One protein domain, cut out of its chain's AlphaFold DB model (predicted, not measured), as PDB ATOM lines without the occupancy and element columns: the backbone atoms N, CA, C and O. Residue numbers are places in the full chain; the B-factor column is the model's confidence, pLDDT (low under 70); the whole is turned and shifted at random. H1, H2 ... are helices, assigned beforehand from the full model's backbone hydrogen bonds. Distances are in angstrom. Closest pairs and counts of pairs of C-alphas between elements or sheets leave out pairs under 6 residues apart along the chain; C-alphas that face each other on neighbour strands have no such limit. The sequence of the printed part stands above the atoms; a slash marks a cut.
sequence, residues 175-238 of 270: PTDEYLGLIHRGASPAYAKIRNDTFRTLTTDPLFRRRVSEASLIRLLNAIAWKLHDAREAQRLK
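This is residues 175 to 238 of the 270 residues of the protein "Krueppel-like factor 11" of Verticillium dahliae VDG1 (UniProt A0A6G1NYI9). One long straight helix, H4, makes the long axis, and two short helices pack on it: H1 crosswise on residues 219 to 227, and H2 slanting back along residues 214 to 222. The chain passes from H2 beyond that end of H4, turns through the small helix H3, and folds back into H4, whose last residues, 230 to 238, stick out free at the opposite end. The printed part has 64 residues with four named helices, in the order H1, H2, H3, H4, and no named strand; the class is all helix. The whole is loose, with a radius of gyration of the C-alphas of 13.7 A, and elongated, spanning 46 by 24 by 15 A.

Find C-alpha 214 at (-24.435, -18.126, 21.367); from there H4, residues 214 to 238, runs 36.3 A to C-alpha 238 at (-26.784, 11.436, 0.472). Go back to C-alpha 176 at (-12.274, -12.030, 5.905), where H1 begins; it holds residues 176 to 184 and is 12.3 A long. H2, residues 191 to 198, measures 10.3 A from first to last C-alpha. H3, residues 206 to 211, measures 8.7 A.

Begin with H4 and look at residues 219 to 227, with which alone it touches H1. The closest C-alphas of the two are those of Leu 182 and Ala 223, 5.2 A apart. The lines of H1 and H4 are about perpendicular, at 88 degrees. Next look at residues 214 to 222 of H4, with which alone it touches H2; the closest C-alphas are those of Thr 198 and Glu 214, 6.2 A apart. H2 and H4 run opposite ways at a steep tilt of 43 degrees. H3 touches no helix. H1 and H2 are apart, and H1 and H3 are apart too. In the backbones of H1, H2, H3 and H4, every O i to N i+4 pair is within hydrogen-bond range.

Look for the two C-alphas farthest apart at Pro 206 and Lys 238, 46.6 A from each other. Residues 230 to 238, which belong to H4, stand free; without them the body of 55 residues spans 32 by 23 by 15 A. The link from H3 to H4 is tight, with 2 residues; those from H1 to H2 and from H2 to H3 are short, with 6 and 7 residues. The printed part, residues 175 to 238, has no cut. In this predicted model the mean pLDDT of the printed part is 95.9, and no printed residue is under 70.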
ATOM      1  N   PRO A 175     -14.895 -10.560   2.127       94.69
ATOM      2  CA  PRO A 175     -13.495 -10.695   2.511       94.69
ATOM      3  C   PRO A 175     -13.352 -10.838   4.029       94.69
ATOM      4  O   PRO A 175     -14.006 -10.123   4.794       94.69
ATOM      5  N   THR A 176     -12.477 -11.742   4.474       95.88
ATOM      6  CA  THR A 176     -12.274 -12.030   5.905       95.88
ATOM      7  C   THR A 176     -11.937 -10.767   6.698       95.88
ATOM      8  O   THR A 176     -12.489 -10.564   7.777       95.88
ATOM      9  N   ASP A 177     -11.107  -9.882   6.147       97.38
ATOM     10  CA  ASP A 177     -10.690  -8.646   6.816       97.38
ATOM     11  C   ASP A 177     -11.836  -7.635   6.964       97.38
ATOM     12  O   ASP A 177     -11.928  -6.955   7.985       97.38
ATOM     13  N   GLU A 178     -12.773  -7.586   6.008       96.25
ATOM     14  CA  GLU A 178     -13.985  -6.764   6.128       96.25
ATOM     15  C   GLU A 178     -14.873  -7.285   7.270       96.25
ATOM     16  O   GLU A 178     -15.356  -6.512   8.101       96.25
ATOM     17  N   TYR A 179     -15.032  -8.610   7.368       96.38
ATOM     18  CA  TYR A 179     -15.747  -9.234   8.480       96.38
ATOM     19  C   TYR A 179     -15.065  -8.970   9.831       96.38
ATOM     20  O   TYR A 179     -15.733  -8.566  10.783       96.38
ATOM     21  N   LEU A 180     -13.743  -9.142   9.926       97.56
ATOM     22  CA  LEU A 180     -12.985  -8.862  11.150       97.56
ATOM     23  C   LEU A 180     -13.075  -7.382  11.545       97.56
ATOM     24  O   LEU A 180     -13.286  -7.078  12.720       97.56
ATOM     25  N   GLY A 181     -13.033  -6.465  10.574       97.69
ATOM     26  CA  GLY A 181     -13.272  -5.038  10.787       97.69
ATOM     27  C   GLY A 181     -14.631  -4.750  11.436       97.69
ATOM     28  O   GLY A 181     -14.705  -3.956  12.372       97.69
ATOM     29  N   LEU A 182     -15.700  -5.439  11.019       97.19
ATOM     30  CA  LEU A 182     -17.031  -5.324  11.639       97.19
ATOM     31  C   LEU A 182     -17.077  -5.896  13.065       97.19
ATOM     32  O   LEU A 182     -17.794  -5.362  13.913       97.19
ATOM     33  N   ILE A 183     -16.319  -6.961  13.351       97.44
ATOM     34  CA  ILE A 183     -16.224  -7.548  14.697       97.44
ATOM     35  C   ILE A 183     -15.455  -6.627  15.655       97.44
ATOM     36  O   ILE A 183     -15.896  -6.427  16.789       97.44
ATOM     37  N   HIS A 184     -14.354  -6.017  15.207       97.81
ATOM     38  CA  HIS A 184     -13.524  -5.133  16.034       97.81
ATOM     39  C   HIS A 184     -14.220  -3.826  16.451       97.81
ATOM     40  O   HIS A 184     -13.842  -3.239  17.461       97.81
ATOM     41  N   ARG A 185     -15.286  -3.402  15.755       97.00
ATOM     42  CA  ARG A 185     -16.138  -2.266  16.176       97.00
ATOM     43  C   ARG A 185     -16.915  -2.514  17.477       97.00
ATOM     44  O   ARG A 185     -17.460  -1.572  18.046       97.00
ATOM     45  N   GLY A 186     -17.017  -3.760  17.942       96.88
ATOM     46  CA  GLY A 186     -17.766  -4.093  19.153       96.88
ATOM     47  C   GLY A 186     -19.285  -3.951  18.985       96.88
ATOM     48  O   GLY A 186     -19.838  -4.226  17.918       96.88
ATOM     49  N   ALA A 187     -19.980  -3.587  20.064       97.94
ATOM     50  CA  ALA A 187     -21.442  -3.616  20.146       97.94
ATOM     51  C   ALA A 187     -22.126  -2.601  19.208       97.94
ATOM     52  O   ALA A 187     -21.958  -1.393  19.348       97.94
ATOM     53  N   SER A 188     -22.956  -3.101  18.290       98.31
ATOM     54  CA  SER A 188     -23.835  -2.292  17.437       98.31
ATOM     55  C   SER A 188     -25.021  -1.698  18.215       98.31
ATOM     56  O   SER A 188     -25.378  -2.210  19.283       98.31
ATOM     57  N   PRO A 189     -25.741  -0.703  17.658       97.88
ATOM     58  CA  PRO A 189     -26.971  -0.171  18.262       97.88
ATOM     59  C   PRO A 189     -28.079  -1.215  18.506       97.88
ATOM     60  O   PRO A 189     -28.996  -0.975  19.290       97.88
ATOM     61  N   ALA A 190     -28.011  -2.385  17.859       98.06
ATOM     62  CA  ALA A 190     -28.947  -3.493  18.057       98.06
ATOM     63  C   ALA A 190     -28.468  -4.542  19.086       98.06
ATOM     64  O   ALA A 190     -29.230  -5.452  19.416       98.06
ATOM     65  N   TYR A 191     -27.239  -4.434  19.610       98.19
ATOM     66  CA  TYR A 191     -26.569  -5.489  20.384       98.19
ATOM     67  C   TYR A 191     -27.380  -6.007  21.582       98.19
ATOM     68  O   TYR A 191     -27.465  -7.215  21.792       98.19
ATOM     69  N   ALA A 192     -28.030  -5.117  22.341       98.06
ATOM     70  CA  ALA A 192     -28.853  -5.515  23.486       98.06
ATOM     71  C   ALA A 192     -30.065  -6.378  23.080       98.06
ATOM     72  O   ALA A 192     -30.411  -7.318  23.792       98.06
ATOM     73  N   LYS A 193     -30.683  -6.099  21.922       98.19
ATOM     74  CA  LYS A 193     -31.774  -6.922  21.371       98.19
ATOM     75  C   LYS A 193     -31.240  -8.260  20.872       98.19
ATOM     76  O   LYS A 193     -31.737  -9.292  21.296       98.19
ATOM     77  N   ILE A 194     -30.154  -8.231  20.090       98.31
ATOM     78  CA  ILE A 194     -29.472  -9.436  19.598       98.31
ATOM     79  C   ILE A 194     -29.179 -10.386  20.762       98.31
ATOM     80  O   ILE A 194     -29.607 -11.532  20.717       98.31
ATOM     81  N   ARG A 195     -28.549  -9.903  21.840       97.81
ATOM     82  CA  ARG A 195     -28.254 -10.723  23.023       97.81
ATOM     83  C   ARG A 195     -29.513 -11.324  23.658       97.81
ATOM     84  O   ARG A 195     -29.480 -12.482  24.059       97.81
ATOM     85  N   ASN A 196     -30.610 -10.566  23.737       97.12
ATOM     86  CA  ASN A 196     -31.884 -11.030  24.298       97.12
ATOM     87  C   ASN A 196     -32.598 -12.083  23.427       97.12
ATOM     88  O   ASN A 196     -33.320 -12.925  23.964       97.12
ATOM     89  N   ASP A 197     -32.386 -12.053  22.113       97.19
ATOM     90  CA  ASP A 197     -33.000 -12.986  21.165       97.19
ATOM     91  C   ASP A 197     -32.151 -14.262  21.007       97.19
ATOM     92  O   ASP A 197     -32.679 -15.382  20.967       97.19
ATOM     93  N   THR A 198     -30.818 -14.133  20.984       97.06
ATOM     94  CA  THR A 198     -29.902 -15.265  20.780       97.06
ATOM     95  C   THR A 198     -29.967 -16.292  21.900       97.06
ATOM     96  O   THR A 198     -30.014 -17.482  21.601       97.06
ATOM     97  N   PHE A 199     -30.058 -15.874  23.169       92.62
ATOM     98  CA  PHE A 199     -30.115 -16.822  24.291       92.62
ATOM     99  C   PHE A 199     -31.398 -17.666  24.322       92.62
ATOM    100  O   PHE A 199     -31.454 -18.660  25.041       92.62
ATOM    101  N   ARG A 200     -32.439 -17.270  23.572       95.12
ATOM    102  CA  ARG A 200     -33.725 -17.983  23.462       95.12
ATOM    103  C   ARG A 200     -33.841 -18.812  22.178       95.12
ATOM    104  O   ARG A 200     -34.648 -19.742  22.128       95.12
ATOM    105  N   THR A 201     -33.028 -18.507  21.169       95.62
ATOM    106  CA  THR A 201     -33.063 -19.122  19.836       95.62
ATOM    107  C   THR A 201     -32.629 -20.590  19.886       95.62
ATOM    108  O   THR A 201     -31.522 -20.895  20.322       95.62
ATOM    109  N   LEU A 202     -33.504 -21.500  19.430       90.00
ATOM    110  CA  LEU A 202     -33.252 -22.951  19.313       90.00
ATOM    111  C   LEU A 202     -32.674 -23.605  20.589       90.00
ATOM    112  O   LEU A 202     -31.921 -24.575  20.544       90.00
ATOM    113  N   THR A 203     -33.057 -23.091  21.761       90.06
ATOM    114  CA  THR A 203     -32.542 -23.528  23.075       90.06
ATOM    115  C   THR A 203     -32.819 -24.989  23.426       90.06
ATOM    116  O   THR A 203     -32.113 -25.556  24.268       90.06
ATOM    117  N   THR A 204     -33.826 -25.586  22.791       95.12
ATOM    118  CA  THR A 204     -34.258 -26.978  22.954       95.12
ATOM    119  C   THR A 204     -33.675 -27.931  21.907       95.12
ATOM    120  O   THR A 204     -33.945 -29.123  21.997       95.12
ATOM    121  N   ASP A 205     -32.881 -27.447  20.943       94.00
ATOM    122  CA  ASP A 205     -32.205 -28.269  19.932       94.00
ATOM    123  C   ASP A 205     -30.758 -28.588  20.380       94.00
ATOM    124  O   ASP A 205     -29.892 -27.701  20.378       94.00
ATOM    125  N   PRO A 206     -30.450 -29.845  20.767       91.00
ATOM    126  CA  PRO A 206     -29.109 -30.219  21.208       91.00
ATOM    127  C   PRO A 206     -28.081 -30.219  20.071       91.00
ATOM    128  O   PRO A 206     -26.906 -29.937  20.316       91.00
ATOM    129  N   LEU A 207     -28.495 -30.514  18.831       90.50
ATOM    130  CA  LEU A 207     -27.603 -30.524  17.668       90.50
ATOM    131  C   LEU A 207     -27.176 -29.099  17.321       90.50
ATOM    132  O   LEU A 207     -25.983 -28.856  17.123       90.50
ATOM    133  N   PHE A 208     -28.122 -28.155  17.323       92.25
ATOM    134  CA  PHE A 208     -27.827 -26.735  17.149       92.25
ATOM    135  C   PHE A 208     -26.875 -26.236  18.238       92.25
ATOM    136  O   PHE A 208     -25.803 -25.726  17.919       92.25
ATOM    137  N   ARG A 209     -27.197 -26.458  19.519       92.75
ATOM    138  CA  ARG A 209     -26.376 -25.982  20.650       92.75
ATOM    139  C   ARG A 209     -24.969 -26.577  20.701       92.75
ATOM    140  O   ARG A 209     -24.058 -25.915  21.188       92.75
ATOM    141  N   ARG A 210     -24.773 -27.799  20.192       92.94
ATOM    142  CA  ARG A 210     -23.449 -28.434  20.065       92.94
ATOM    143  C   ARG A 210     -22.602 -27.819  18.942       92.94
ATOM    144  O   ARG A 210     -21.380 -27.893  19.008       92.94
ATOM    145  N   ARG A 211     -23.227 -27.238  17.910       92.38
ATOM    146  CA  ARG A 211     -22.554 -26.705  16.708       92.38
ATOM    147  C   ARG A 211     -22.413 -25.184  16.695       92.38
ATOM    148  O   ARG A 211     -21.419 -24.669  16.195       92.38
ATOM    149  N   VAL A 212     -23.408 -24.468  17.210       94.69
ATOM    150  CA  VAL A 212     -23.516 -23.010  17.142       94.69
ATOM    151  C   VAL A 212     -23.513 -22.455  18.558       94.69
ATOM    152  O   VAL A 212     -24.494 -22.554  19.291       94.69
ATOM    153  N   SER A 213     -22.395 -21.840  18.942       95.44
ATOM    154  CA  SER A 213     -22.326 -21.107  20.206       95.44
ATOM    155  C   SER A 213     -23.158 -19.823  20.127       95.44
ATOM    156  O   SER A 213     -23.198 -19.155  19.086       95.44
ATOM    157  N   GLU A 214     -23.756 -19.421  21.248       95.81
ATOM    158  CA  GLU A 214     -24.435 -18.126  21.367       95.81
ATOM    159  C   GLU A 214     -23.487 -16.979  20.970       95.81
ATOM    160  O   GLU A 214     -23.854 -16.102  20.194       95.81
ATOM    161  N   ALA A 215     -22.221 -17.047  21.397       96.75
ATOM    162  CA  ALA A 215     -21.193 -16.070  21.054       96.75
ATOM    163  C   ALA A 215     -20.950 -15.946  19.536       96.75
ATOM    164  O   ALA A 215     -20.787 -14.832  19.038       96.75
ATOM    165  N   SER A 216     -20.942 -17.051  18.780       96.75
ATOM    166  CA  SER A 216     -20.837 -16.999  17.312       96.75
ATOM    167  C   SER A 216     -22.073 -16.382  16.658       96.75
ATOM    168  O   SER A 216     -21.923 -15.595  15.725       96.75
ATOM    169  N   LEU A 217     -23.272 -16.678  17.171       97.50
ATOM    170  CA  LEU A 217     -24.517 -16.113  16.651       97.50
ATOM    171  C   LEU A 217     -24.605 -14.603  16.930       97.50
ATOM    172  O   LEU A 217     -24.899 -13.830  16.019       97.50
ATOM    173  N   ILE A 218     -24.252 -14.169  18.146       97.88
ATOM    174  CA  ILE A 218     -24.146 -12.751  18.519       97.88
ATOM    175  C   ILE A 218     -23.151 -12.025  17.606       97.88
ATOM    176  O   ILE A 218     -23.487 -10.967  17.081       97.88
ATOM    177  N   ARG A 219     -21.947 -12.580  17.378       97.94
ATOM    178  CA  ARG A 219     -20.936 -11.964  16.495       97.94
ATOM    179  C   ARG A 219     -21.463 -11.754  15.073       97.94
ATOM    180  O   ARG A 219     -21.359 -10.642  14.559       97.94
ATOM    181  N   LEU A 220     -22.063 -12.784  14.474       97.56
ATOM    182  CA  LEU A 220     -22.601 -12.719  13.113       97.56
ATOM    183  C   LEU A 220     -23.728 -11.682  12.992       97.56
ATOM    184  O   LEU A 220     -23.673 -10.804  12.132       97.56
ATOM    185  N   LEU A 221     -24.725 -11.743  13.880       98.31
ATOM    186  CA  LEU A 221     -25.859 -10.813  13.868       98.31
ATOM    187  C   LEU A 221     -25.421  -9.367  14.132       98.31
ATOM    188  O   LEU A 221     -25.952  -8.441  13.524       98.31
ATOM    189  N   ASN A 222     -24.426  -9.161  14.995       98.50
ATOM    190  CA  ASN A 222     -23.884  -7.840  15.293       98.50
ATOM    191  C   ASN A 222     -23.094  -7.245  14.113       98.50
ATOM    192  O   ASN A 222     -23.226  -6.054  13.836       98.50
ATOM    193  N   ALA A 223     -22.332  -8.061  13.376       98.06
ATOM    194  CA  ALA A 223     -21.669  -7.628  12.143       98.06
ATOM    195  C   ALA A 223     -22.690  -7.231  11.058       98.06
ATOM    196  O   ALA A 223     -22.546  -6.187  10.421       98.06
ATOM    197  N   ILE A 224     -23.770  -8.008  10.897       97.19
ATOM    198  CA  ILE A 224     -24.879  -7.678   9.984       97.19
ATOM    199  C   ILE A 224     -25.576  -6.377  10.416       97.19
ATOM    200  O   ILE A 224     -25.860  -5.523   9.575       97.19
ATOM    201  N   ALA A 225     -25.803  -6.181  11.719       98.19
ATOM    202  CA  ALA A 225     -26.369  -4.944  12.251       98.19
ATOM    203  C   ALA A 225     -25.487  -3.718  11.953       98.19
ATOM    204  O   ALA A 225     -26.031  -2.665  11.626       98.19
ATOM    205  N   TRP A 226     -24.154  -3.855  11.984       98.12
ATOM    206  CA  TRP A 226     -23.242  -2.805  11.522       98.12
ATOM    207  C   TRP A 226     -23.365  -2.534  10.016       98.12
ATOM    208  O   TRP A 226     -23.545  -1.377   9.648       98.12
ATOM    209  N   LYS A 227     -23.376  -3.555   9.140       95.88
ATOM    210  CA  LYS A 227     -23.565  -3.327   7.686       95.88
ATOM    211  C   LYS A 227     -24.893  -2.619   7.374       95.88
ATOM    212  O   LYS A 227     -24.932  -1.718   6.539       95.88
ATOM    213  N   LEU A 228     -25.972  -2.993   8.066       96.75
ATOM    214  CA  LEU A 228     -27.289  -2.356   7.940       96.75
ATOM    215  C   LEU A 228     -27.321  -0.924   8.492       96.75
ATOM    216  O   LEU A 228     -28.077  -0.096   7.987       96.75
ATOM    217  N   HIS A 229     -26.541  -0.634   9.533       96.81
ATOM    218  CA  HIS A 229     -26.403   0.708  10.092       96.81
ATOM    219  C   HIS A 229     -25.645   1.625   9.124       96.81
ATOM    220  O   HIS A 229     -26.180   2.654   8.722       96.81
ATOM    221  N   ASP A 230     -24.458   1.210   8.677       95.88
ATOM    222  CA  ASP A 230     -23.615   1.971   7.749       95.88
ATOM    223  C   ASP A 230     -24.361   2.305   6.446       95.88
ATOM    224  O   ASP A 230     -24.329   3.447   5.987       95.88
ATOM    225  N   ALA A 231     -25.107   1.344   5.884       95.69
ATOM    226  CA  ALA A 231     -25.922   1.565   4.689       95.69
ATOM    227  C   ALA A 231     -27.008   2.643   4.890       95.69
ATOM    228  O   ALA A 231     -27.257   3.444   3.988       95.69
ATOM    229  N   ARG A 232     -27.633   2.698   6.075       95.94
ATOM    230  CA  ARG A 232     -28.649   3.710   6.416       95.94
ATOM    231  C   ARG A 232     -28.036   5.087   6.647       95.94
ATOM    232  O   ARG A 232     -28.609   6.075   6.194       95.94
ATOM    233  N   GLU A 233     -26.886   5.173   7.311       94.75
ATOM    234  CA  GLU A 233     -26.200   6.456   7.505       94.75
ATOM    235  C   GLU A 233     -25.651   7.016   6.184       94.75
ATOM    236  O   GLU A 233     -25.771   8.215   5.932       94.75
ATOM    237  N   ALA A 234     -25.149   6.160   5.287       94.62
ATOM    238  CA  ALA A 234     -24.734   6.565   3.943       94.62
ATOM    239  C   ALA A 234     -25.906   7.121   3.110       94.62
ATOM    240  O   ALA A 234     -25.752   8.143   2.439       94.62
ATOM    241  N   GLN A 235     -27.089   6.498   3.187       94.31
ATOM    242  CA  GLN A 235     -28.317   7.020   2.569       94.31
ATOM    243  C   GLN A 235     -28.706   8.382   3.160       94.31
ATOM    244  O   GLN A 235     -28.837   9.354   2.423       94.31
ATOM    245  N   ARG A 236     -28.773   8.502   4.494       93.38
ATOM    246  CA  ARG A 236     -29.083   9.770   5.181       93.38
ATOM    247  C   ARG A 236     -28.131  10.907   4.821       93.38
ATOM    248  O   ARG A 236     -28.566  12.052   4.740       93.38
ATOM    249  N   LEU A 237     -26.844  10.615   4.628       92.06
ATOM    250  CA  LEU A 237     -25.864  11.619   4.223       92.06
ATOM    251  C   LEU A 237     -26.067  12.064   2.767       92.06
ATOM    252  O   LEU A 237     -25.904  13.246   2.478       92.06
ATOM    253  N   LYS A 238     -26.455  11.143   1.876       90.81
ATOM    254  CA  LYS A 238     -26.784  11.436   0.472       90.81
ATOM    255  C   LYS A 238     -28.069  12.256   0.329       90.81
ATOM    256  O   LYS A 238     -28.121  13.152  -0.506       90.81
TER     257      LYS A 238